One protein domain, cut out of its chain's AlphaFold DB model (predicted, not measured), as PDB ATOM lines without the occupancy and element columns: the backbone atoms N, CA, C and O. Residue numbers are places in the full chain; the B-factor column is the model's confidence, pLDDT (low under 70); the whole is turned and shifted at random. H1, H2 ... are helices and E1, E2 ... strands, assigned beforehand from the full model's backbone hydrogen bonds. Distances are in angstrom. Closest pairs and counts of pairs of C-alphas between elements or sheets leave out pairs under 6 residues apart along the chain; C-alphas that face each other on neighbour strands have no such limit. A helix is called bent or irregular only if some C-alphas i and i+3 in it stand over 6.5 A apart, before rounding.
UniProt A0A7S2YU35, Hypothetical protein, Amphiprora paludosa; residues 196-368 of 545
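AT A GLANCE: This is residues 196 to 368 of the 545 residues of the protein "Hypothetical protein" of Amphiprora paludosa (UniProt A0A7S2YU35). Two helical lobes lie one after the other along the longest axis, joined through H3, whose last residues meet H5 and H8. In the larger lobe H8 lies between H5 and H10, H9 folds back beside H10, and the short H6 and H7 and the strand hairpin E3-E4 are added to these; in the smaller lobe H1 and H4 pack on H3, and H2 packs on H1 and H4, with the short pair E1-E2 and a long loop at the far end. The printed part has 173 residues, with ten named helices and four named strands in the order H1 H2 E1 E2 H3 H4 H5 H6 H7 E3 E4 H8 H9 H10, and is mostly helix. There are two sheets of two strands, E1 and E2 parallel, E3 and E4 antiparallel. The whole is compact, with a radius of gyration of the C-alphas of 17.8 A and spans of 49 by 37 by 27 A.

IN THESE COORDINATES: E3 is residues 308 to 312, 13.7 A from first to last C-alpha, and begins with C-alpha 308 at (25.942, 20.077, 164.387); E4 is residues 318 to 322, 13.6 A. After it come H8, residues 325 to 334, 14.2 A, H9, residues 337 to 349, 18.4 A, and H10, residues 353 to 368, 23.1 A, which ends with C-alpha 368 at (50.613, 28.740, 163.753). Before E3 stand H5, residues 271 to 283, 18.2 A, and the short H6, residues 288 to 292, and H7, residues 302 to 306. H1, residues 196 to 202, begins with C-alpha 196 at (25.119, 21.141, 182.699). H2 is residues 211 to 221, 15.2 A, and is irregular, with C-alphas 215 and 218 at 7.7 A. E1 is residues 225 to 227, E2 residues 245 to 247, H3 residues 248 to 259, 15.9 A, and H4 residues 263 to 268.

HOW THE PARTS SIT: E3 and E4 form a hairpin, with N 309 and O 321 at 2.8 A and N 311 and O 319 at 3.0 A, within hydrogen-bond range. The closest C-alphas of E4 and H10, those of Ser 321 and Phe 355, are 7.2 A apart. H10 touches H8, closest at the C-alphas of Tyr 329 and Ala 362, 4.8 A, at a steep tilt of 40 degrees, the same way. H9 and H10 are a helical hairpin and touch at Ala 347 and Leu 356, C-alphas 5.0 A apart, at a shallow tilt of 16 degrees, opposite ways. H6 touches H9, with C-alphas 292 and 343 at 5.6 A. H5 touches H8, with C-alphas 278 and 327 at 6.4 A, and touches H7 with its residues 280 to 282 alone, C-alphas 281 and 303 at 4.5 A. H3, H5, H8, H9 and H10 form a bundle, a group of helices in which each touches at least one other, while helix packing in the domain is mostly crossed. H3 is the hub, touching four helices. It touches H5 with residues 255 to 259 alone, C-alphas 258 and 271 at 6.2 A, and touches H8 only at their ends, C-alphas 258 and 326 at 5.2 A. It also touches H4, C-alphas 259 and 265 at 5.3 A, and H1, C-alphas 199 and 249 at 6.6 A. H2 touches H1, C-alphas 202 and 213 at 4.9 A, about perpendicular at 90 degrees, and H4, C-alphas 216 and 267 at 5.6 A. E1 and E2 have N 227 and O 246 within hydrogen-bond range at 2.8 A. H1 and H10 are apart. Every O i to N i+4 pair is within hydrogen-bond range in H1, H4, H5, H6, H8, H9 and H10; H2 has 4 of 7, H3 7 of 8, and H7 0 of 1 but 2 of 2 O i to N i+3 pairs.

THE WHOLE: The two C-alphas farthest apart, those of Thr 235 and Gln 298, are 56.1 A from each other. The printed part has no cut. The link from E1 to E2, residues 228 to 244, is long, and its C-alphas lie 20 to 30 A from the mean of the C-alphas. The mean pLDDT of the printed part is 77.0, and 42 residues are under 70, among them residues 231 to 244 and 284 to 306.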
ATOM      1  N   ASP A 196      25.873  21.208 181.446       90.56
ATOM      2  CA  ASP A 196      25.119  21.141 182.699       90.56
ATOM      3  C   ASP A 196      24.161  19.943 182.728       90.56
ATOM      4  O   ASP A 196      24.046  19.281 183.759       90.56
ATOM      5  N   ASP A 197      23.535  19.598 181.593       92.31
ATOM      6  CA  ASP A 197      22.731  18.375 181.487       92.31
ATOM      7  C   ASP A 197      23.582  17.128 181.759       92.31
ATOM      8  O   ASP A 197      23.163  16.252 182.514       92.31
ATOM      9  N   TYR A 198      24.787  17.042 181.182       94.25
ATOM     10  CA  TYR A 198      25.687  15.914 181.439       94.25
ATOM     11  C   TYR A 198      26.202  15.887 182.869       94.25
ATOM     12  O   TYR A 198      26.240  14.817 183.467       94.25
ATOM     13  N   LEU A 199      26.587  17.032 183.432       93.62
ATOM     14  CA  LEU A 199      27.039  17.105 184.817       93.62
ATOM     15  C   LEU A 199      25.916  16.681 185.768       93.62
ATOM     16  O   LEU A 199      26.146  15.831 186.622       93.62
ATOM     17  N   GLY A 200      24.686  17.159 185.559       93.00
ATOM     18  CA  GLY A 200      23.522  16.748 186.347       93.00
ATOM     19  C   GLY A 200      23.156  15.267 186.195       93.00
ATOM     20  O   GLY A 200      22.656  14.658 187.146       93.00
ATOM     21  N   ALA A 201      23.423  14.683 185.022       94.44
ATOM     22  CA  ALA A 201      23.161  13.278 184.719       94.44
ATOM     23  C   ALA A 201      24.242  12.320 185.227       94.44
ATOM     24  O   ALA A 201      23.932  11.172 185.533       94.44
ATOM     25  N   LEU A 202      25.503  12.758 185.254       94.94
ATOM     26  CA  LEU A 202      26.665  11.893 185.456       94.94
ATOM     27  C   LEU A 202      27.344  12.103 186.811       94.94
ATOM     28  O   LEU A 202      27.955  11.163 187.323       94.94
ATOM     29  N   VAL A 203      27.178  13.275 187.423       93.56
ATOM     30  CA  VAL A 203      27.834  13.671 188.673       93.56
ATOM     31  C   VAL A 203      26.780  13.930 189.755       93.56
ATOM     32  O   VAL A 203      25.757  14.580 189.534       93.56
ATOM     33  N   ASN A 204      26.999  13.381 190.945       91.44
ATOM     34  CA  ASN A 204      26.196  13.702 192.120       91.44
ATOM     35  C   ASN A 204      26.586  15.080 192.680       91.44
ATOM     36  O   ASN A 204      27.701  15.543 192.444       91.44
ATOM     37  N   PRO A 205      25.717  15.734 193.473       88.69
ATOM     38  CA  PRO A 205      26.040  17.028 194.083       88.69
ATOM     39  C   PRO A 205      27.306  17.038 194.957       88.69
ATOM     40  O   PRO A 205      27.891  18.094 195.169       88.69
ATOM     41  N   ASP A 206      27.727  15.877 195.464       87.50
ATOM     42  CA  ASP A 206      28.955  15.689 196.245       87.50
ATOM     43  C   ASP A 206      30.205  15.403 195.384       87.50
ATOM     44  O   ASP A 206      31.286  15.179 195.924       87.50
ATOM     45  N   GLY A 207      30.074  15.411 194.052       85.62
ATOM     46  CA  GLY A 207      31.151  15.136 193.097       85.62
ATOM     47  C   GLY A 207      31.341  13.654 192.749       85.62
ATOM     48  O   GLY A 207      32.162  13.339 191.884       85.62
ATOM     49  N   THR A 208      30.595  12.739 193.376       89.81
ATOM     50  CA  THR A 208      30.699  11.293 193.106       89.81
ATOM     51  C   THR A 208      29.994  10.882 191.809       89.81
ATOM     52  O   THR A 208      29.175  11.618 191.253       89.81
ATOM     53  N   ALA A 209      30.299   9.686 191.302       92.56
ATOM     54  CA  ALA A 209      29.645   9.137 190.119       92.56
ATOM     55  C   ALA A 209      28.177   8.768 190.385       92.56
ATOM     56  O   ALA A 209      27.844   8.084 191.354       92.56
ATOM     57  N   THR A 210      27.297   9.141 189.460       93.81
ATOM     58  CA  THR A 210      25.919   8.626 189.419       93.81
ATOM     59  C   THR A 210      25.879   7.168 188.932       93.81
ATOM     60  O   THR A 210      26.812   6.712 188.262       93.81
ATOM     61  N   PRO A 211      24.771   6.433 189.155       91.25
ATOM     62  CA  PRO A 211      24.574   5.113 188.552       91.25
ATOM     63  C   PRO A 211      24.667   5.124 187.018       91.25
ATOM     64  O   PRO A 211      25.177   4.175 186.428       91.25
ATOM     65  N   LEU A 212      24.228   6.213 186.375       91.88
ATOM     66  CA  LEU A 212      24.333   6.371 184.925       91.88
ATOM     67  C   LEU A 212      25.797   6.449 184.475       91.88
ATOM     68  O   LEU A 212      26.172   5.790 183.507       91.88
ATOM     69  N   PHE A 213      26.639   7.195 185.202       93.88
ATOM     70  CA  PHE A 213      28.074   7.242 184.920       93.88
ATOM     71  C   PHE A 213      28.735   5.874 185.088       93.88
ATOM     72  O   PHE A 213      29.538   5.481 184.249       93.88
ATOM     73  N   LEU A 214      28.370   5.118 186.129       92.25
ATOM     74  CA  LEU A 214      28.900   3.769 186.344       92.25
ATOM     75  C   LEU A 214      28.568   2.820 185.181       92.25
ATOM     76  O   LEU A 214      29.418   2.014 184.806       92.25
ATOM     77  N   GLY A 215      27.387   2.956 184.568       88.69
ATOM     78  CA  GLY A 215      27.003   2.185 183.380       88.69
ATOM     79  C   GLY A 215      27.859   2.482 182.143       88.69
ATOM     80  O   GLY A 215      28.138   1.581 181.359       88.69
ATOM     81  N   ILE A 216      28.335   3.722 181.989       91.62
ATOM     82  CA  ILE A 216      29.179   4.146 180.853       91.62
ATOM     83  C   ILE A 216      30.672   4.249 181.205       91.62
ATOM     84  O   ILE A 216      31.495   4.612 180.358       91.62
ATOM     85  N   LEU A 217      31.047   3.896 182.439       92.19
ATOM     86  CA  LEU A 217      32.419   3.938 182.938       92.19
ATOM     87  C   LEU A 217      33.415   3.203 182.032       92.19
ATOM     88  O   LEU A 217      34.499   3.751 181.856       92.19
ATOM     89  N   PRO A 218      33.113   2.041 181.409       92.44
ATOM     90  CA  PRO A 218      34.071   1.365 180.531       92.44
ATOM     91  C   PRO A 218      34.620   2.255 179.409       92.44
ATOM     92  O   PRO A 218      35.805   2.182 179.086       92.44
ATOM     93  N   VAL A 219      33.790   3.148 178.860       91.00
ATOM     94  CA  VAL A 219      34.200   4.061 177.785       91.00
ATOM     95  C   VAL A 219      35.135   5.150 178.312       91.00
ATOM     96  O   VAL A 219      36.106   5.494 177.648       91.00
ATOM     97  N   PHE A 220      34.896   5.660 179.522       90.81
ATOM     98  CA  PHE A 220      35.794   6.621 180.172       90.81
ATOM     99  C   PHE A 220      37.082   5.958 180.674       90.81
ATOM    100  O   PHE A 220      38.167   6.500 180.490       90.81
ATOM    101  N   ALA A 221      36.984   4.757 181.246       87.62
ATOM    102  CA  ALA A 221      38.102   3.963 181.754       87.62
ATOM    103  C   ALA A 221      39.081   3.536 180.645       87.62
ATOM    104  O   ALA A 221      40.257   3.243 180.895       87.62
ATOM    105  N   ALA A 222      38.622   3.520 179.389       86.00
ATOM    106  CA  ALA A 222      39.484   3.333 178.230       86.00
ATOM    107  C   ALA A 222      40.537   4.453 178.097       86.00
ATOM    108  O   ALA A 222      41.635   4.178 177.611       86.00
ATOM    109  N   GLU A 223      40.247   5.660 178.591       82.06
ATOM    110  CA  GLU A 223      41.037   6.882 178.371       82.06
ATOM    111  C   GLU A 223      41.610   7.460 179.676       82.06
ATOM    112  O   GLU A 223      42.758   7.904 179.704       82.06
ATOM    113  N   TRP A 224      40.859   7.376 180.776       84.56
ATOM    114  CA  TRP A 224      41.213   7.944 182.077       84.56
ATOM    115  C   TRP A 224      41.055   6.928 183.216       84.56
ATOM    116  O   TRP A 224      40.195   6.056 183.174       84.56
ATOM    117  N   ASN A 225      41.835   7.070 184.286       82.75
ATOM    118  CA  ASN A 225      41.576   6.423 185.574       82.75
ATOM    119  C   ASN A 225      40.615   7.312 186.382       82.75
ATOM    120  O   ASN A 225      41.036   8.230 187.078       82.75
ATOM    121  N   VAL A 226      39.309   7.098 186.259       84.25
ATOM    122  CA  VAL A 226      38.324   7.990 186.891       84.25
ATOM    123  C   VAL A 226      38.133   7.650 188.372       84.25
ATOM    124  O   VAL A 226      37.796   6.514 188.707       84.25
ATOM    125  N   ASP A 227      38.300   8.635 189.256       84.00
ATOM    126  CA  ASP A 227      37.906   8.523 190.661       84.00
ATOM    127  C   ASP A 227      36.396   8.736 190.802       84.00
ATOM    128  O   ASP A 227      35.897   9.859 190.879       84.00
ATOM    129  N   VAL A 228      35.673   7.622 190.840       84.12
ATOM    130  CA  VAL A 228      34.210   7.589 190.951       84.12
ATOM    131  C   VAL A 228      33.687   7.918 192.350       84.12
ATOM    132  O   VAL A 228      32.491   8.169 192.495       84.12
ATOM    133  N   LYS A 229      34.547   7.911 193.376       83.06
ATOM    134  CA  LYS A 229      34.150   8.148 194.773       83.06
ATOM    135  C   LYS A 229      34.492   9.547 195.278       83.06
ATOM    136  O   LYS A 229      34.151   9.858 196.413       83.06
ATOM    137  N   ALA A 230      35.154  10.367 194.460       73.81
ATOM    138  CA  ALA A 230      35.653  11.684 194.856       73.81
ATOM    139  C   ALA A 230      36.505  11.644 196.148       73.81
ATOM    140  O   ALA A 230      36.549  12.604 196.916       73.81
ATOM    141  N   GLU A 231      37.192  10.522 196.394       67.12
ATOM    142  CA  GLU A 231      38.073  10.320 197.553       67.12
ATOM    143  C   GLU A 231      39.478  10.904 197.309       67.12
ATOM    144  O   GLU A 231      40.319  10.945 198.214       67.12
ATOM    145  N   PHE A 232      39.766  11.345 196.083       60.03
ATOM    146  CA  PHE A 232      41.058  11.877 195.692       60.03
ATOM    147  C   PHE A 232      41.339  13.241 196.332       60.03
ATOM    148  O   PHE A 232      40.931  14.300 195.858       60.03
ATOM    149  N   THR A 233      42.152  13.227 197.384       52.56
ATOM    150  CA  THR A 233      42.976  14.371 197.778       52.56
ATOM    151  C   THR A 233      44.216  14.404 196.880       52.56
ATOM    152  O   THR A 233      44.779  13.343 196.622       52.56
ATOM    153  N   ASN A 234      44.667  15.590 196.441       49.22
ATOM    154  CA  ASN A 234      45.801  15.881 195.525       49.22
ATOM    155  C   ASN A 234      47.187  15.237 195.849       49.22
ATOM    156  O   ASN A 234      48.216  15.705 195.372       49.22
ATOM    157  N   THR A 235      47.266  14.198 196.680       43.00
ATOM    158  CA  THR A 235      48.469  13.704 197.359       43.00
ATOM    159  C   THR A 235      48.840  12.242 197.079       43.00
ATOM    160  O   THR A 235      49.812  11.773 197.670       43.00
ATOM    161  N   LYS A 236      48.157  11.492 196.196       40.97
ATOM    162  CA  LYS A 236      48.555  10.095 195.889       40.97
ATOM    163  C   LYS A 236      49.268   9.930 194.533       40.97
ATOM    164  O   LYS A 236      48.775  10.437 193.527       40.97
ATOM    165  N   PRO A 237      50.408   9.204 194.487       43.66
ATOM    166  CA  PRO A 237      51.171   8.991 193.264       43.66
ATOM    167  C   PRO A 237      50.516   7.957 192.341       43.66
ATOM    168  O   PRO A 237      49.762   7.083 192.769       43.66
ATOM    169  N   ARG A 238      50.869   8.064 191.056       48.50
ATOM    170  CA  ARG A 238      50.500   7.156 189.963       48.50
ATOM    171  C   ARG A 238      50.745   5.694 190.348       48.50
ATOM    172  O   ARG A 238      51.889   5.275 190.503       48.50
ATOM    173  N   LEU A 239      49.684   4.893 190.420       41.53
ATOM    174  CA  LEU A 239      49.796   3.433 190.409       41.53
ATOM    175  C   LEU A 239      50.092   2.974 188.976       41.53
ATOM    176  O   LEU A 239      49.176   2.826 188.178       41.53
ATOM    177  N   GLY A 240      51.378   2.806 188.652       41.31
ATOM    178  CA  GLY A 240      51.890   1.822 187.682       41.31
ATOM    179  C   GLY A 240      51.255   1.730 186.286       41.31
ATOM    180  O   GLY A 240      51.349   0.673 185.671       41.31
ATOM    181  N   GLY A 241      50.621   2.783 185.770       49.88
ATOM    182  CA  GLY A 241      49.963   2.781 184.462       49.88
ATOM    183  C   GLY A 241      50.012   4.150 183.788       49.88
ATOM    184  O   GLY A 241      50.063   5.181 184.455       49.88
ATOM    185  N   SER A 242      49.994   4.159 182.455       56.03
ATOM    186  CA  SER A 242      50.047   5.361 181.606       56.03
ATOM    187  C   SER A 242      48.783   6.230 181.651       56.03
ATOM    188  O   SER A 242      48.780   7.317 181.085       56.03
ATOM    189  N   LYS A 243      47.706   5.773 182.304       60.69
ATOM    190  CA  LYS A 243      46.423   6.485 182.367       60.69
ATOM    191  C   LYS A 243      46.351   7.433 183.567       60.69
ATOM    192  O   LYS A 243      46.783   7.115 184.675       60.69
ATOM    193  N   LYS A 244      45.780   8.611 183.337       64.19
ATOM    194  CA  LYS A 244      45.692   9.720 184.295       64.19
ATOM    195  C   LYS A 244      44.544   9.544 185.286       64.19
ATOM    196  O   LYS A 244      43.447   9.211 184.859       64.19
ATOM    197  N   TYR A 245      44.778   9.827 186.571       70.62
ATOM    198  CA  TYR A 245      43.702   9.918 187.565       70.62
ATOM    199  C   TYR A 245      42.940  11.243 187.434       70.62
ATOM    200  O   TYR A 245      43.570  12.298 187.437       70.62
ATOM    201  N   VAL A 246      41.610  11.202 187.309       78.88
ATOM    202  CA  VAL A 246      40.747  12.396 187.170       78.88
ATOM    203  C   VAL A 246      39.443  12.234 187.949       78.88
ATOM    204  O   VAL A 246      38.937  11.123 188.080       78.88
ATOM    205  N   LEU A 247      38.871  13.342 188.426       85.50
ATOM    206  CA  LEU A 247      37.511  13.358 188.976       85.50
ATOM    207  C   LEU A 247      36.473  13.131 187.864       85.50
ATOM    208  O   LEU A 247      36.723  13.461 186.701       85.50
ATOM    209  N   VAL A 248      35.292  12.623 188.229       87.50
ATOM    210  CA  VAL A 248      34.179  12.379 187.290       87.50
ATOM    211  C   VAL A 248      33.818  13.643 186.507       87.50
ATOM    212  O   VAL A 248      33.781  13.614 185.279       87.50
ATOM    213  N   GLU A 249      33.616  14.766 187.203       88.25
ATOM    214  CA  GLU A 249      33.289  16.065 186.599       88.25
ATOM    215  C   GLU A 249      34.323  16.487 185.547       88.25
ATOM    216  O   GLU A 249      33.973  16.899 184.439       88.25
ATOM    217  N   GLU A 250      35.609  16.326 185.865       84.00
ATOM    218  CA  GLU A 250      36.690  16.667 184.950       84.00
ATOM    219  C   GLU A 250      36.692  15.760 183.713       84.00
ATOM    220  O   GLU A 250      36.853  16.256 182.596       84.00
ATOM    221  N   ALA A 251      36.481  14.454 183.890       88.00
ATOM    222  CA  ALA A 251      36.397  13.511 182.779       88.00
ATOM    223  C   ALA A 251      35.226  13.854 181.841       88.00
ATOM    224  O   ALA A 251      35.387  13.880 180.619       88.00
ATOM    225  N   VAL A 252      34.058  14.174 182.409       90.44
ATOM    226  CA  VAL A 252      32.858  14.570 181.655       90.44
ATOM    227  C   VAL A 252      33.095  15.868 180.887       90.44
ATOM    228  O   VAL A 252      32.820  15.921 179.687       90.44
ATOM    229  N   ALA A 253      33.657  16.895 181.529       87.62
ATOM    230  CA  ALA A 253      33.927  18.174 180.878       87.62
ATOM    231  C   ALA A 253      34.958  18.044 179.743       87.62
ATOM    232  O   ALA A 253      34.783  18.639 178.677       87.62
ATOM    233  N   GLN A 254      36.002  17.227 179.931       84.44
ATOM    234  CA  GLN A 254      36.972  16.933 178.873       84.44
ATOM    235  C   GLN A 254      36.308  16.216 177.696       84.44
ATOM    236  O   GLN A 254      36.489  16.622 176.548       84.44
ATOM    237  N   LYS A 255      35.496  15.188 177.957       89.00
ATOM    238  CA  LYS A 255      34.813  14.446 176.895       89.00
ATOM    239  C   LYS A 255      33.767  15.295 176.170       89.00
ATOM    240  O   LYS A 255      33.619  15.162 174.953       89.00
ATOM    241  N   PHE A 256      33.086  16.207 176.865       89.19
ATOM    242  CA  PHE A 256      32.137  17.153 176.269       89.19
ATOM    243  C   PHE A 256      32.779  18.027 175.182       89.19
ATOM    244  O   PHE A 256      32.150  18.287 174.160       89.19
ATOM    245  N   ALA A 257      34.056  18.399 175.317       83.06
ATOM    246  CA  ALA A 257      34.766  19.152 174.277       83.06
ATOM    247  C   ALA A 257      34.873  18.392 172.935       83.06
ATOM    248  O   ALA A 257      34.980  19.019 171.878       83.06
ATOM    249  N   TYR A 258      34.791  17.056 172.964       86.50
ATOM    250  CA  TYR A 258      34.786  16.192 171.781       86.50
ATOM    251  C   TYR A 258      33.375  15.848 171.319       86.50
ATOM    252  O   TYR A 258      33.062  16.002 170.138       86.50
ATOM    253  N   CYS A 259      32.527  15.372 172.233       86.19
ATOM    254  CA  CYS A 259      31.207  14.851 171.884       86.19
ATOM    255  C   CYS A 259      30.117  15.929 171.784       86.19
ATOM    256  O   CYS A 259      29.091  15.712 171.135       86.19
ATOM    257  N   GLY A 260      30.329  17.078 172.430       86.19
ATOM    258  CA  GLY A 260      29.340  18.134 172.558       86.19
ATOM    259  C   GLY A 260      27.990  17.611 173.032       86.19
ATOM    260  O   GLY A 260      27.908  16.760 173.914       86.19
ATOM    261  N   GLY A 261      26.908  18.065 172.407       85.44
ATOM    262  CA  GLY A 261      25.553  17.682 172.815       85.44
ATOM    263  C   GLY A 261      25.035  16.326 172.318       85.44
ATOM    264  O   GLY A 261      23.827  16.089 172.392       85.44
ATOM    265  N   SER A 262      25.903  15.456 171.784       87.00
ATOM    266  CA  SER A 262      25.549  14.095 171.355       87.00
ATOM    267  C   SER A 262      25.675  13.099 172.511       87.00
ATOM    268  O   SER A 262      26.774  12.625 172.818       87.00
ATOM    269  N   ALA A 263      24.545  12.721 173.116       88.94
ATOM    270  CA  ALA A 263      24.535  11.769 174.228       88.94
ATOM    271  C   ALA A 263      25.067  10.388 173.809       88.94
ATOM    272  O   ALA A 263      25.742   9.723 174.590       88.94
ATOM    273  N   ARG A 264      24.853   9.991 172.546       87.75
ATOM    274  CA  ARG A 264      25.443   8.768 171.974       87.75
ATOM    275  C   ARG A 264      26.973   8.793 172.015       87.75
ATOM    276  O   ARG A 264      27.585   7.825 172.448       87.75
ATOM    277  N   TRP A 265      27.597   9.888 171.582       90.12
ATOM    278  CA  TRP A 265      29.058  10.009 171.626       90.12
ATOM    279  C   TRP A 265      29.577  10.078 173.066       90.12
ATOM    280  O   TRP A 265      30.595   9.465 173.378       90.12
ATOM    281  N   MET A 266      28.860  10.762 173.962       92.00
ATOM    282  CA  MET A 266      29.204  10.791 175.386       92.00
ATOM    283  C   MET A 266      29.187   9.385 176.010       92.00
ATOM    284  O   MET A 266      30.110   9.028 176.743       92.00
ATOM    285  N   ALA A 267      28.164   8.583 175.712       90.88
ATOM    286  CA  ALA A 267      27.935   7.294 176.358       90.88
ATOM    287  C   ALA A 267      28.726   6.133 175.743       90.88
ATOM    288  O   ALA A 267      29.139   5.241 176.477       90.88
ATOM    289  N   SER A 268      28.942   6.129 174.423       90.25
ATOM    290  CA  SER A 268      29.383   4.922 173.704       90.25
ATOM    291  C   SER A 268      30.746   5.044 173.025       90.25
ATOM    292  O   SER A 268      31.321   4.030 172.645       90.25
ATOM    293  N   GLU A 269      31.285   6.255 172.876       92.62
ATOM    294  CA  GLU A 269      32.461   6.489 172.033       92.62
ATOM    295  C   GLU A 269      33.638   7.048 172.829       92.62
ATOM    296  O   GLU A 269      33.463   7.867 173.729       92.62
ATOM    297  N   THR A 270      34.855   6.625 172.490       91.25
ATOM    298  CA  THR A 270      36.093   7.236 173.015       91.25
ATOM    299  C   THR A 270      36.386   8.552 172.292       91.25
ATOM    300  O   THR A 270      35.969   8.734 171.145       91.25
ATOM    301  N   THR A 271      37.150   9.465 172.900       88.25
ATOM    302  CA  THR A 271      37.580  10.714 172.233       88.25
ATOM    303  C   THR A 271      38.337  10.439 170.935       88.25
ATOM    304  O   THR A 271      38.133  11.141 169.941       88.25
ATOM    305  N   ARG A 272      39.132   9.360 170.888       86.88
ATOM    306  CA  ARG A 272      39.802   8.907 169.660       86.88
ATOM    307  C   ARG A 272      38.800   8.520 168.569       86.88
ATOM    308  O   ARG A 272      38.949   8.979 167.440       86.88
ATOM    309  N   SER A 273      37.789   7.711 168.897       90.00
ATOM    310  CA  SER A 273      36.735   7.311 167.950       90.00
ATOM    311  C   SER A 273      35.975   8.529 167.420       90.00
ATOM    312  O   SER A 273      35.836   8.705 166.210       90.00
ATOM    313  N   ILE A 274      35.585   9.438 168.321       89.06
ATOM    314  CA  ILE A 274      34.905  10.691 167.973       89.06
ATOM    315  C   ILE A 274      35.764  11.529 167.022       89.06
ATOM    316  O   ILE A 274      35.261  12.014 166.013       89.06
ATOM    317  N   SER A 275      37.063  11.668 167.294       85.88
ATOM    318  CA  SER A 275      37.979  12.409 166.422       85.88
ATOM    319  C   SER A 275      38.073  11.799 165.022       85.88
ATOM    320  O   SER A 275      38.061  12.537 164.034       85.88
ATOM    321  N   THR A 276      38.141  10.470 164.919       86.81
ATOM    322  CA  THR A 276      38.141   9.766 163.631       86.81
ATOM    323  C   THR A 276      36.836  10.004 162.878       86.81
ATOM    324  O   THR A 276      36.881  10.375 161.708       86.81
ATOM    325  N   MET A 277      35.689   9.880 163.551       86.19
ATOM    326  CA  MET A 277      34.374  10.128 162.952       86.19
ATOM    327  C   MET A 277      34.210  11.577 162.484       86.19
ATOM    328  O   MET A 277      33.786  11.821 161.361       86.19
ATOM    329  N   ILE A 278      34.585  12.564 163.305       83.25
ATOM    330  CA  ILE A 278      34.528  13.981 162.913       83.25
ATOM    331  C   ILE A 278      35.415  14.223 161.689       83.25
ATOM    332  O   ILE A 278      34.996  14.899 160.749       83.25
ATOM    333  N   SER A 279      36.618  13.644 161.673       81.06
ATOM    334  CA  SER A 279      37.542  13.770 160.545       81.06
ATOM    335  C   SER A 279      36.968  13.151 159.271       81.06
ATOM    336  O   SER A 279      37.002  13.800 158.227       81.06
ATOM    337  N   SER A 280      36.386  11.948 159.342       80.25
ATOM    338  CA  SER A 280      35.756  11.314 158.176       80.25
ATOM    339  C   SER A 280      34.573  12.134 157.669       80.25
ATOM    340  O   SER A 280      34.453  12.358 156.468       80.25
ATOM    341  N   TYR A 281      33.751  12.676 158.572       77.62
ATOM    342  CA  TYR A 281      32.628  13.537 158.208       77.62
ATOM    343  C   TYR A 281      33.070  14.823 157.508       77.62
ATOM    344  O   TYR A 281      32.441  15.238 156.539       77.62
ATOM    345  N   LEU A 282      34.167  15.442 157.948       73.12
ATOM    346  CA  LEU A 282      34.732  16.612 157.270       73.12
ATOM    347  C   LEU A 282      35.336  16.257 155.900       73.12
ATOM    348  O   LEU A 282      35.262  17.065 154.975       73.12
ATOM    349  N   GLN A 283      35.891  15.051 155.748       70.75
ATOM    350  CA  GLN A 283      36.491  14.560 154.502       70.75
ATOM    351  C   GLN A 283      35.476  14.097 153.445       70.75
ATOM    352  O   GLN A 283      35.846  13.992 152.275       70.75
ATOM    353  N   GLU A 284      34.210  13.854 153.806       66.44
ATOM    354  CA  GLU A 284      33.123  13.384 152.920       66.44
ATOM    355  C   GLU A 284      32.677  14.410 151.839       66.44
ATOM    356  O   GLU A 284      31.501  14.541 151.511       66.44
ATOM    357  N   ARG A 285      33.615  15.146 151.225       51.97
ATOM    358  CA  ARG A 285      33.377  16.191 150.209       51.97
ATOM    359  C   ARG A 285      32.326  17.216 150.643       51.97
ATOM    360  O   ARG A 285      31.505  17.666 149.840       51.97
ATOM    361  N   ILE A 286      32.362  17.634 151.907       57.47
ATOM    362  CA  ILE A 286      31.620  18.821 152.316       57.47
ATOM    363  C   ILE A 286      32.305  20.023 151.664       57.47
ATOM    364  O   ILE A 286      33.414  20.385 152.043       57.47
ATOM    365  N   GLN A 287      31.643  20.650 150.689       58.62
ATOM    366  CA  GLN A 287      32.054  21.973 150.221       58.62
ATOM    367  C   GLN A 287      32.163  22.895 151.454       58.62
ATOM    368  O   GLN A 287      31.176  22.990 152.192       58.62
ATOM    369  N   PRO A 288      33.319  23.540 151.704       57.66
ATOM    370  CA  PRO A 288      33.569  24.440 152.832       57.66
ATOM    371  C   PRO A 288      32.393  25.362 153.165       57.66
ATOM    372  O   PRO A 288      31.908  25.375 154.298       57.66
ATOM    373  N   ASP A 289      31.847  26.023 152.143       58.66
ATOM    374  CA  ASP A 289      30.705  26.938 152.243       58.66
ATOM    375  C   ASP A 289      29.451  26.261 152.806       58.66
ATOM    376  O   ASP A 289      28.654  26.851 153.532       58.66
ATOM    377  N   SER A 290      29.283  24.970 152.544       58.75
ATOM    378  CA  SER A 290      28.131  24.219 153.024       58.75
ATOM    379  C   SER A 290      28.217  23.815 154.493       58.75
ATOM    380  O   SER A 290      27.175  23.569 155.098       58.75
ATOM    381  N   LEU A 291      29.424  23.680 155.056       65.69
ATOM    382  CA  LEU A 291      29.602  23.428 156.490       65.69
ATOM    383  C   LEU A 291      29.254  24.691 157.285       65.69
ATOM    384  O   LEU A 291      28.537  24.614 158.283       65.69
ATOM    385  N   VAL A 292      29.735  25.837 156.795       63.66
ATOM    386  CA  VAL A 292      29.716  27.145 157.470       63.66
ATOM    387  C   VAL A 292      28.424  27.932 157.272       63.66
ATOM    388  O   VAL A 292      28.129  28.817 158.067       63.66
ATOM    389  N   ASN A 293      27.614  27.590 156.267       62.41
ATOM    390  CA  ASN A 293      26.280  28.171 156.107       62.41
ATOM    391  C   ASN A 293      25.267  27.602 157.115       62.41
ATOM    392  O   ASN A 293      24.162  28.136 157.244       62.41
ATOM    393  N   PHE A 294      25.609  26.510 157.820       62.41
ATOM    394  CA  PHE A 294      24.716  25.765 158.727       62.41
ATOM    395  C   PHE A 294      23.348  25.447 158.100       62.41
ATOM    396  O   PHE A 294      22.347  25.197 158.786       62.41
ATOM    397  N   THR A 295      23.303  25.451 156.768       54.53
ATOM    398  CA  THR A 295      22.169  25.085 155.936       54.53
ATOM    399  C   THR A 295      22.109  23.566 155.881       54.53
ATOM    400  O   THR A 295      22.799  22.933 155.085       54.53
ATOM    401  N   LEU A 296      21.275  22.967 156.735       53.12
ATOM    402  CA  LEU A 296      20.759  21.625 156.478       53.12
ATOM    403  C   LEU A 296      19.734  21.757 155.342       53.12
ATOM    404  O   LEU A 296      18.758  22.492 155.486       53.12
ATOM    405  N   GLY A 297      19.981  21.104 154.212       46.03
ATOM    406  CA  GLY A 297      19.124  21.131 153.022       46.03
ATOM    407  C   GLY A 297      19.379  19.913 152.131       46.03
ATOM    408  O   GLY A 297      20.140  19.030 152.539       46.03
ATOM    409  N   GLN A 298      18.778  19.890 150.931       40.91
ATOM    410  CA  GLN A 298      18.699  18.694 150.069       40.91
ATOM    411  C   GLN A 298      20.062  18.035 149.803       40.91
ATOM    412  O   GLN A 298      20.169  16.810 149.836       40.91
ATOM    413  N   GLU A 299      21.125  18.836 149.690       43.59
ATOM    414  CA  GLU A 299      22.504  18.380 149.457       43.59
ATOM    415  C   GLU A 299      23.370  18.276 150.726       43.59
ATOM    416  O   GLU A 299      24.597  18.235 150.663       43.59
ATOM    417  N   SER A 300      22.779  18.291 151.921       47.69
ATOM    418  CA  SER A 300      23.528  18.125 153.167       47.69
ATOM    419  C   SER A 300      23.912  16.650 153.353       47.69
ATOM    420  O   SER A 300      23.006  15.850 153.621       47.69
ATOM    421  N   PRO A 301      25.210  16.267 153.260       55.59
ATOM    422  CA  PRO A 301      25.644  14.902 153.521       55.59
ATOM    423  C   PRO A 301      25.292  14.503 154.950       55.59
ATOM    424  O   PRO A 301      25.216  15.351 155.847       55.59
ATOM    425  N   PHE A 302      25.093  13.206 155.160       54.75
ATOM    426  CA  PHE A 302      24.844  12.591 156.464       54.75
ATOM    427  C   PHE A 302      25.815  13.113 157.540       54.75
ATOM    428  O   PHE A 302      25.375  13.574 158.598       54.75
ATOM    429  N   ALA A 303      27.102  13.199 157.192       51.16
ATOM    430  CA  ALA A 303      28.178  13.824 157.953       51.16
ATOM    431  C   ALA A 303      27.832  15.180 158.602       51.16
ATOM    432  O   ALA A 303      28.107  15.390 159.783       51.16
ATOM    433  N   LYS A 304      27.163  16.099 157.887       59.00
ATOM    434  CA  LYS A 304      26.831  17.441 158.413       59.00
ATOM    435  C   LYS A 304      25.868  17.392 159.598       59.00
ATOM    436  O   LYS A 304      25.973  18.210 160.502       59.00
ATOM    437  N   THR A 305      24.942  16.430 159.628       62.00
ATOM    438  CA  THR A 305      23.956  16.333 160.721       62.00
ATOM    439  C   THR A 305      24.609  15.859 162.022       62.00
ATOM    440  O   THR A 305      24.155  16.220 163.102       62.00
ATOM    441  N   HIS A 306      25.692  15.085 161.924       68.62
ATOM    442  CA  HIS A 306      26.474  14.635 163.075       68.62
ATOM    443  C   HIS A 306      27.444  15.703 163.590       68.62
ATOM    444  O   HIS A 306      27.790  15.694 164.767       68.62
ATOM    445  N   LEU A 307      27.845  16.648 162.736       74.00
ATOM    446  CA  LEU A 307      28.734  17.752 163.095       74.00
ATOM    447  C   LEU A 307      28.012  18.976 163.657       74.00
ATOM    448  O   LEU A 307      28.680  19.975 163.907       74.00
ATOM    449  N   TYR A 308      26.694  18.938 163.860       77.19
ATOM    450  CA  TYR A 308      25.942  20.077 164.387       77.19
ATOM    451  C   TYR A 308      25.448  19.879 165.816       77.19
ATOM    452  O   TYR A 308      25.225  18.769 166.284       77.19
ATOM    453  N   TYR A 309      25.271  21.011 166.486       77.75
ATOM    454  CA  TYR A 309      24.639  21.207 167.785       77.75
ATOM    455  C   TYR A 309      23.412  22.100 167.585       77.75
ATOM    456  O   TYR A 309      23.464  23.018 166.761       77.75
ATOM    457  N   SER A 310      22.323  21.861 168.319       79.81
ATOM    458  CA  SER A 310      21.142  22.732 168.289       79.81
ATOM    459  C   SER A 310      20.662  23.103 169.684       79.81
ATOM    460  O   SER A 310      20.510  22.227 170.530       79.81
ATOM    461  N   THR A 311      20.375  24.384 169.896       78.69
ATOM    462  CA  THR A 311      19.855  24.930 171.160       78.69
ATOM    463  C   THR A 311      18.799  26.004 170.895       78.69
ATOM    464  O   THR A 311      18.577  26.362 169.736       78.69
ATOM    465  N   GLN A 312      18.157  26.520 171.943       77.62
ATOM    466  CA  GLN A 312      17.313  27.712 171.866       77.62
ATOM    467  C   GLN A 312      18.101  28.946 172.293       77.62
ATOM    468  O   GLN A 312      18.861  28.895 173.257       77.62
ATOM    469  N   ASP A 313      17.926  30.044 171.564       72.31
ATOM    470  CA  ASP A 313      18.364  31.357 172.030       72.31
ATOM    471  C   ASP A 313      17.394  31.941 173.074       72.31
ATOM    472  O   ASP A 313      16.357  31.357 173.395       72.31
ATOM    473  N   GLU A 314      17.720  33.127 173.589       70.56
ATOM    474  CA  GLU A 314      16.901  33.863 174.565       70.56
ATOM    475  C   GLU A 314      15.489  34.204 174.046       70.56
ATOM    476  O   GLU A 314      14.582  34.449 174.840       70.56
ATOM    477  N   ASN A 315      15.279  34.183 172.724       70.88
ATOM    478  CA  ASN A 315      13.992  34.434 172.073       70.88
ATOM    479  C   ASN A 315      13.232  33.134 171.739       70.88
ATOM    480  O   ASN A 315      12.186  33.180 171.088       70.88
ATOM    481  N   GLY A 316      13.751  31.969 172.145       69.19
ATOM    482  CA  GLY A 316      13.168  30.656 171.868       69.19
ATOM    483  C   GLY A 316      13.392  30.144 170.440       69.19
ATOM    484  O   GLY A 316      12.784  29.145 170.040       69.19
ATOM    485  N   LEU A 317      14.250  30.791 169.646       72.25
ATOM    486  CA  LEU A 317      14.577  30.367 168.285       72.25
ATOM    487  C   LEU A 317      15.643  29.272 168.296       72.25
ATOM    488  O   LEU A 317      16.644  29.354 169.004       72.25
ATOM    489  N   THR A 318      15.463  28.247 167.459       72.69
ATOM    490  CA  THR A 318      16.473  27.195 167.295       72.69
ATOM    491  C   THR A 318      17.711  27.730 166.580       72.69
ATOM    492  O   THR A 318      17.658  28.124 165.413       72.69
ATOM    493  N   VAL A 319      18.844  27.652 167.266       72.25
ATOM    494  CA  VAL A 319      20.169  28.038 166.793       72.25
ATOM    495  C   VAL A 319      21.013  26.792 166.532       72.25
ATOM    496  O   VAL A 319      21.007  25.859 167.331       72.25
ATOM    497  N   TYR A 320      21.758  26.792 165.422       75.56
ATOM    498  CA  TYR A 320      22.655  25.701 165.033       75.56
ATOM    499  C   TYR A 320      24.116  26.134 165.071       75.56
ATOM    500  O   TYR A 320      24.457  27.164 164.494       75.56
ATOM    501  N   SER A 321      24.967  25.316 165.683       74.81
ATOM    502  CA  SER A 321      26.423  25.491 165.765       74.81
ATOM    503  C   SER A 321      27.137  24.181 165.414       74.81
ATOM    504  O   SER A 321      26.474  23.181 165.137       74.81
ATOM    505  N   LEU A 322      28.473  24.162 165.407       78.81
ATOM    506  CA  LEU A 322      29.224  22.905 165.343       78.81
ATOM    507  C   LEU A 322      29.011  22.101 166.632       78.81
ATOM    508  O   LEU A 322      28.853  22.676 167.708       78.81
ATOM    509  N   ALA A 323      28.980  20.774 166.490       77.75
ATOM    510  CA  ALA A 323      28.610  19.817 167.529       77.75
ATOM    511  C   ALA A 323      29.446  20.009 168.785       77.75
ATOM    512  O   ALA A 323      28.912  19.948 169.886       77.75
ATOM    513  N   SER A 324      30.738  20.260 168.601       80.62
ATOM    514  CA  SER A 324      31.712  20.353 169.669       80.62
ATOM    515  C   SER A 324      32.841  21.310 169.313       80.62
ATOM    516  O   SER A 324      33.016  21.736 168.166       80.62
ATOM    517  N   GLN A 325      33.644  21.619 170.317       80.00
ATOM    518  CA  GLN A 325      34.851  22.400 170.148       80.00
ATOM    519  C   GLN A 325      35.888  21.702 169.270       80.00
ATOM    520  O   GLN A 325      36.509  22.340 168.421       80.00
ATOM    521  N   HIS A 326      36.040  20.386 169.420       82.69
ATOM    522  CA  HIS A 326      36.922  19.604 168.558       82.69
ATOM    523  C   HIS A 326      36.472  19.650 167.094       82.69
ATOM    524  O   HIS A 326      37.297  19.790 166.191       82.69
ATOM    525  N   ALA A 327      35.156  19.626 166.848       82.81
ATOM    526  CA  ALA A 327      34.611  19.831 165.510       82.81
ATOM    527  C   ALA A 327      34.934  21.231 164.964       82.81
ATOM    528  O   ALA A 327      35.263  21.349 163.788       82.81
ATOM    529  N   ALA A 328      34.901  22.279 165.798       82.56
ATOM    530  CA  ALA A 328      35.328  23.623 165.400       82.56
ATOM    531  C   ALA A 328      36.817  23.680 165.037       82.56
ATOM    532  O   ALA A 328      37.165  24.238 163.998       82.56
ATOM    533  N   TYR A 329      37.675  23.043 165.835       81.44
ATOM    534  CA  TYR A 329      39.108  22.952 165.560       81.44
ATOM    535  C   TYR A 329      39.400  22.266 164.222       81.44
ATOM    536  O   TYR A 329      40.086  22.831 163.369       81.44
ATOM    537  N   LEU A 330      38.838  21.074 164.004       79.81
ATOM    538  CA  LEU A 330      39.047  20.330 162.764       79.81
ATOM    539  C   LEU A 330      38.408  21.021 161.554       79.81
ATOM    540  O   LEU A 330      38.989  20.991 160.469       79.81
ATOM    541  N   ALA A 331      37.259  21.679 161.732       80.25
ATOM    542  CA  ALA A 331      36.651  22.485 160.682       80.25
ATOM    543  C   ALA A 331      37.590  23.622 160.267       80.25
ATOM    544  O   ALA A 331      37.947  23.701 159.102       80.25
ATOM    545  N   VAL A 332      38.063  24.453 161.201       81.62
ATOM    546  CA  VAL A 332      38.990  25.550 160.874       81.62
ATOM    547  C   VAL A 332      40.285  25.029 160.245       81.62
ATOM    548  O   VAL A 332      40.757  25.622 159.282       81.62
ATOM    549  N   LYS A 333      40.819  23.890 160.711       78.75
ATOM    550  CA  LYS A 333      42.006  23.258 160.110       78.75
ATOM    551  C   LYS A 333      41.789  22.830 158.654       78.75
ATOM    552  O   LYS A 333      42.716  22.898 157.851       78.75
ATOM    553  N   GLY A 334      40.583  22.372 158.315       73.94
ATOM    554  CA  GLY A 334      40.215  21.949 156.961       73.94
ATOM    555  C   GLY A 334      39.711  23.073 156.048       73.94
ATOM    556  O   GLY A 334      39.612  22.870 154.839       73.94
ATOM    557  N   LEU A 335      39.373  24.242 156.598       72.44
ATOM    558  CA  LEU A 335      38.821  25.377 155.858       72.44
ATOM    559  C   LEU A 335      39.927  26.366 155.455       72.44
ATOM    560  O   LEU A 335      40.876  26.615 156.192       72.44
ATOM    561  N   CYS A 336      39.788  26.987 154.281       69.56
ATOM    562  CA  CYS A 336      40.613  28.136 153.900       69.56
ATOM    563  C   CYS A 336      40.159  29.413 154.639       69.56
ATOM    564  O   CYS A 336      39.104  29.430 155.281       69.56
ATOM    565  N   ALA A 337      40.901  30.519 154.491       71.19
ATOM    566  CA  ALA A 337      40.586  31.812 155.118       71.19
ATOM    567  C   ALA A 337      39.121  32.254 154.950       71.19
ATOM    568  O   ALA A 337      38.508  32.769 155.886       71.19
ATOM    569  N   ALA A 338      38.547  32.035 153.761       70.62
ATOM    570  CA  ALA A 338      37.156  32.373 153.480       70.62
ATOM    571  C   ALA A 338      36.176  31.549 154.335       70.62
ATOM    572  O   ALA A 338      35.235  32.107 154.893       70.62
ATOM    573  N   GLY A 339      36.435  30.249 154.514       73.31
ATOM    574  CA  GLY A 339      35.625  29.377 155.367       73.31
ATOM    575  C   GLY A 339      35.719  29.748 156.850       73.31
ATOM    576  O   GLY A 339      34.694  29.850 157.523       73.31
ATOM    577  N   THR A 340      36.921  30.045 157.355       78.06
ATOM    578  CA  THR A 340      37.114  30.518 158.741       78.06
ATOM    579  C   THR A 340      36.389  31.843 158.989       78.06
ATOM    580  O   THR A 340      35.714  32.011 160.005       78.06
ATOM    581  N   LYS A 341      36.423  32.765 158.018       77.81
ATOM    582  CA  LYS A 341      35.658  34.018 158.070       77.81
ATOM    583  C   LYS A 341      34.150  33.782 158.152       77.81
ATOM    584  O   LYS A 341      33.473  34.436 158.946       77.81
ATOM    585  N   SER A 342      33.620  32.833 157.386       76.12
ATOM    586  CA  SER A 342      32.205  32.456 157.462       76.12
ATOM    587  C   SER A 342      31.836  31.871 158.831       76.12
ATOM    588  O   SER A 342      30.780  32.204 159.371       76.12
ATOM    589  N   LEU A 343      32.723  31.086 159.459       79.88
ATOM    590  CA  LEU A 343      32.526  30.618 160.839       79.88
ATOM    591  C   LEU A 343      32.472  31.779 161.842       79.88
ATOM    592  O   LEU A 343      31.597  31.776 162.709       79.88
ATOM    593  N   TYR A 344      33.327  32.800 161.704       80.25
ATOM    594  CA  TYR A 344      33.260  34.007 162.541       80.25
ATOM    595  C   TYR A 344      31.947  34.771 162.383       80.25
ATOM    596  O   TYR A 344      31.329  35.169 163.377       80.25
ATOM    597  N   GLN A 345      31.515  34.985 161.139       76.31
ATOM    598  CA  GLN A 345      30.257  35.667 160.839       76.31
ATOM    599  C   GLN A 345      29.074  34.903 161.423       76.31
ATOM    600  O   GLN A 345      28.193  35.506 162.039       76.31
ATOM    601  N   HIS A 346      29.079  33.575 161.296       75.25
ATOM    602  CA  HIS A 346      28.031  32.749 161.868       75.25
ATOM    603  C   HIS A 346      28.052  32.785 163.394       75.25
ATOM    604  O   HIS A 346      27.027  33.088 163.991       75.25
ATOM    605  N   ALA A 347      29.206  32.585 164.037       76.44
ATOM    606  CA  ALA A 347      29.328  32.655 165.494       76.44
ATOM    607  C   ALA A 347      28.857  34.004 166.064       76.44
ATOM    608  O   ALA A 347      28.192  34.046 167.101       76.44
ATOM    609  N   THR A 348      29.138  35.095 165.344       74.44
ATOM    610  CA  THR A 348      28.647  36.440 165.673       74.44
ATOM    611  C   THR A 348      27.130  36.536 165.509       74.44
ATOM    612  O   THR A 348      26.453  37.007 166.419       74.44
ATOM    613  N   ARG A 349      26.577  36.055 164.386       72.19
ATOM    614  CA  ARG A 349      25.129  36.064 164.109       72.19
ATOM    615  C   ARG A 349      24.333  35.258 165.131       72.19
ATOM    616  O   ARG A 349      23.237  35.663 165.492       72.19
ATOM    617  N   LEU A 350      24.873  34.127 165.580       67.94
ATOM    618  CA  LEU A 350      24.236  33.289 166.593       67.94
ATOM    619  C   LEU A 350      24.238  33.913 167.990       67.94
ATOM    620  O   LEU A 350      23.601  33.358 168.878       67.94
ATOM    621  N   ASN A 351      25.016  34.980 168.208       68.69
ATOM    622  CA  ASN A 351      25.334  35.490 169.536       68.69
ATOM    623  C   ASN A 351      25.721  34.350 170.501       68.69
ATOM    624  O   ASN A 351      25.223  34.279 171.619       68.69
ATOM    625  N   ASN A 352      26.581  33.423 170.052       69.94
ATOM    626  CA  ASN A 352      27.056  32.301 170.865       69.94
ATOM    627  C   ASN A 352      28.501  32.565 171.333       69.94
ATOM    628  O   ASN A 352      29.454  32.300 170.591       69.94
ATOM    629  N   PRO A 353      28.685  33.084 172.564       71.69
ATOM    630  CA  PRO A 353      29.979  33.329 173.175       71.69
ATOM    631  C   PRO A 353      30.982  32.185 173.104       71.69
ATOM    632  O   PRO A 353      32.146  32.440 172.799       71.69
ATOM    633  N   ALA A 354      30.539  30.972 173.428       76.06
ATOM    634  CA  ALA A 354      31.408  29.810 173.520       76.06
ATOM    635  C   ALA A 354      31.907  29.437 172.128       76.06
ATOM    636  O   ALA A 354      33.110  29.392 171.902       76.06
ATOM    637  N   PHE A 355      30.989  29.306 171.168       77.75
ATOM    638  CA  PHE A 355      31.344  28.956 169.799       77.75
ATOM    639  C   PHE A 355      32.294  29.975 169.159       77.75
ATOM    640  O   PHE A 355      33.262  29.583 168.513       77.75
ATOM    641  N   LEU A 356      32.075  31.276 169.379       81.12
ATOM    642  CA  LEU A 356      33.004  32.298 168.894       81.12
ATOM    643  C   LEU A 356      34.403  32.130 169.506       81.12
ATOM    644  O   LEU A 356      35.384  32.231 168.778       81.12
ATOM    645  N   GLY A 357      34.494  31.847 170.811       82.88
ATOM    646  CA  GLY A 357      35.766  31.514 171.459       82.88
ATOM    647  C   GLY A 357      36.455  30.330 170.778       82.88
ATOM    648  O   GLY A 357      37.605  30.448 170.370       82.88
ATOM    649  N   TRP A 358      35.709  29.249 170.528       85.56
ATOM    650  CA  TRP A 358      36.228  28.036 169.889       85.56
ATOM    651  C   TRP A 358      36.808  28.301 168.498       85.56
ATOM    652  O   TRP A 358      37.866  27.773 168.163       85.56
ATOM    653  N   VAL A 359      36.131  29.124 167.689       85.88
ATOM    654  CA  VAL A 359      36.602  29.487 166.342       85.88
ATOM    655  C   VAL A 359      37.856  30.362 166.414       85.88
ATOM    656  O   VAL A 359      38.782  30.121 165.646       85.88
ATOM    657  N   ILE A 360      37.924  31.331 167.340       86.94
ATOM    658  CA  ILE A 360      39.118  32.185 167.513       86.94
ATOM    659  C   ILE A 360      40.320  31.336 167.926       86.94
ATOM    660  O   ILE A 360      41.394  31.454 167.342       86.94
ATOM    661  N   GLU A 361      40.140  30.459 168.911       87.75
ATOM    662  CA  GLU A 361      41.193  29.560 169.380       87.75
ATOM    663  C   GLU A 361      41.692  28.646 168.260       87.75
ATOM    664  O   GLU A 361      42.898  28.524 168.041       87.75
ATOM    665  N   ALA A 362      40.771  28.053 167.499       86.81
ATOM    666  CA  ALA A 362      41.112  27.214 166.362       86.81
ATOM    667  C   ALA A 362      41.841  27.976 165.243       86.81
ATOM    668  O   ALA A 362      42.782  27.439 164.661       86.81
ATOM    669  N   ASP A 363      41.457  29.223 164.956       87.56
ATOM    670  CA  ASP A 363      42.118  30.061 163.948       87.56
ATOM    671  C   ASP A 363      43.530  30.462 164.378       87.56
ATOM    672  O   ASP A 363      44.458  30.363 163.581       87.56
ATOM    673  N   ILE A 364      43.740  30.833 165.647       88.25
ATOM    674  CA  ILE A 364      45.089  31.090 166.176       88.25
ATOM    675  C   ILE A 364      45.982  29.860 165.988       88.25
ATOM    676  O   ILE A 364      47.095  29.983 165.475       88.25
ATOM    677  N   MET A 365      45.480  28.673 166.331       87.25
ATOM    678  CA  MET A 365      46.220  27.427 166.128       87.25
ATOM    679  C   MET A 365      46.507  27.182 164.643       87.25
ATOM    680  O   MET A 365      47.639  26.874 164.284       87.25
ATOM    681  N   GLN A 366      45.526  27.382 163.762       85.62
ATOM    682  CA  GLN A 366      45.702  27.197 162.323       85.62
ATOM    683  C   GLN A 366      46.684  28.206 161.706       85.62
ATOM    684  O   GLN A 366      47.424  27.863 160.777       85.62
ATOM    685  N   ARG A 367      46.745  29.436 162.225       86.31
ATOM    686  CA  ARG A 367      47.749  30.439 161.840       86.31
ATOM    687  C   ARG A 367      49.158  29.989 162.212       86.31
ATOM    688  O   ARG A 367      50.049  30.140 161.382       86.31
ATOM    689  N   CYS A 368      49.338  29.360 163.379       86.88
ATOM    690  CA  CYS A 368      50.613  28.740 163.753       86.88
ATOM    691  C   CYS A 368      51.033  27.626 162.786       86.88
ATOM    692  O   CYS A 368      52.221  27.498 162.513       86.88
TER     693      CYS A 368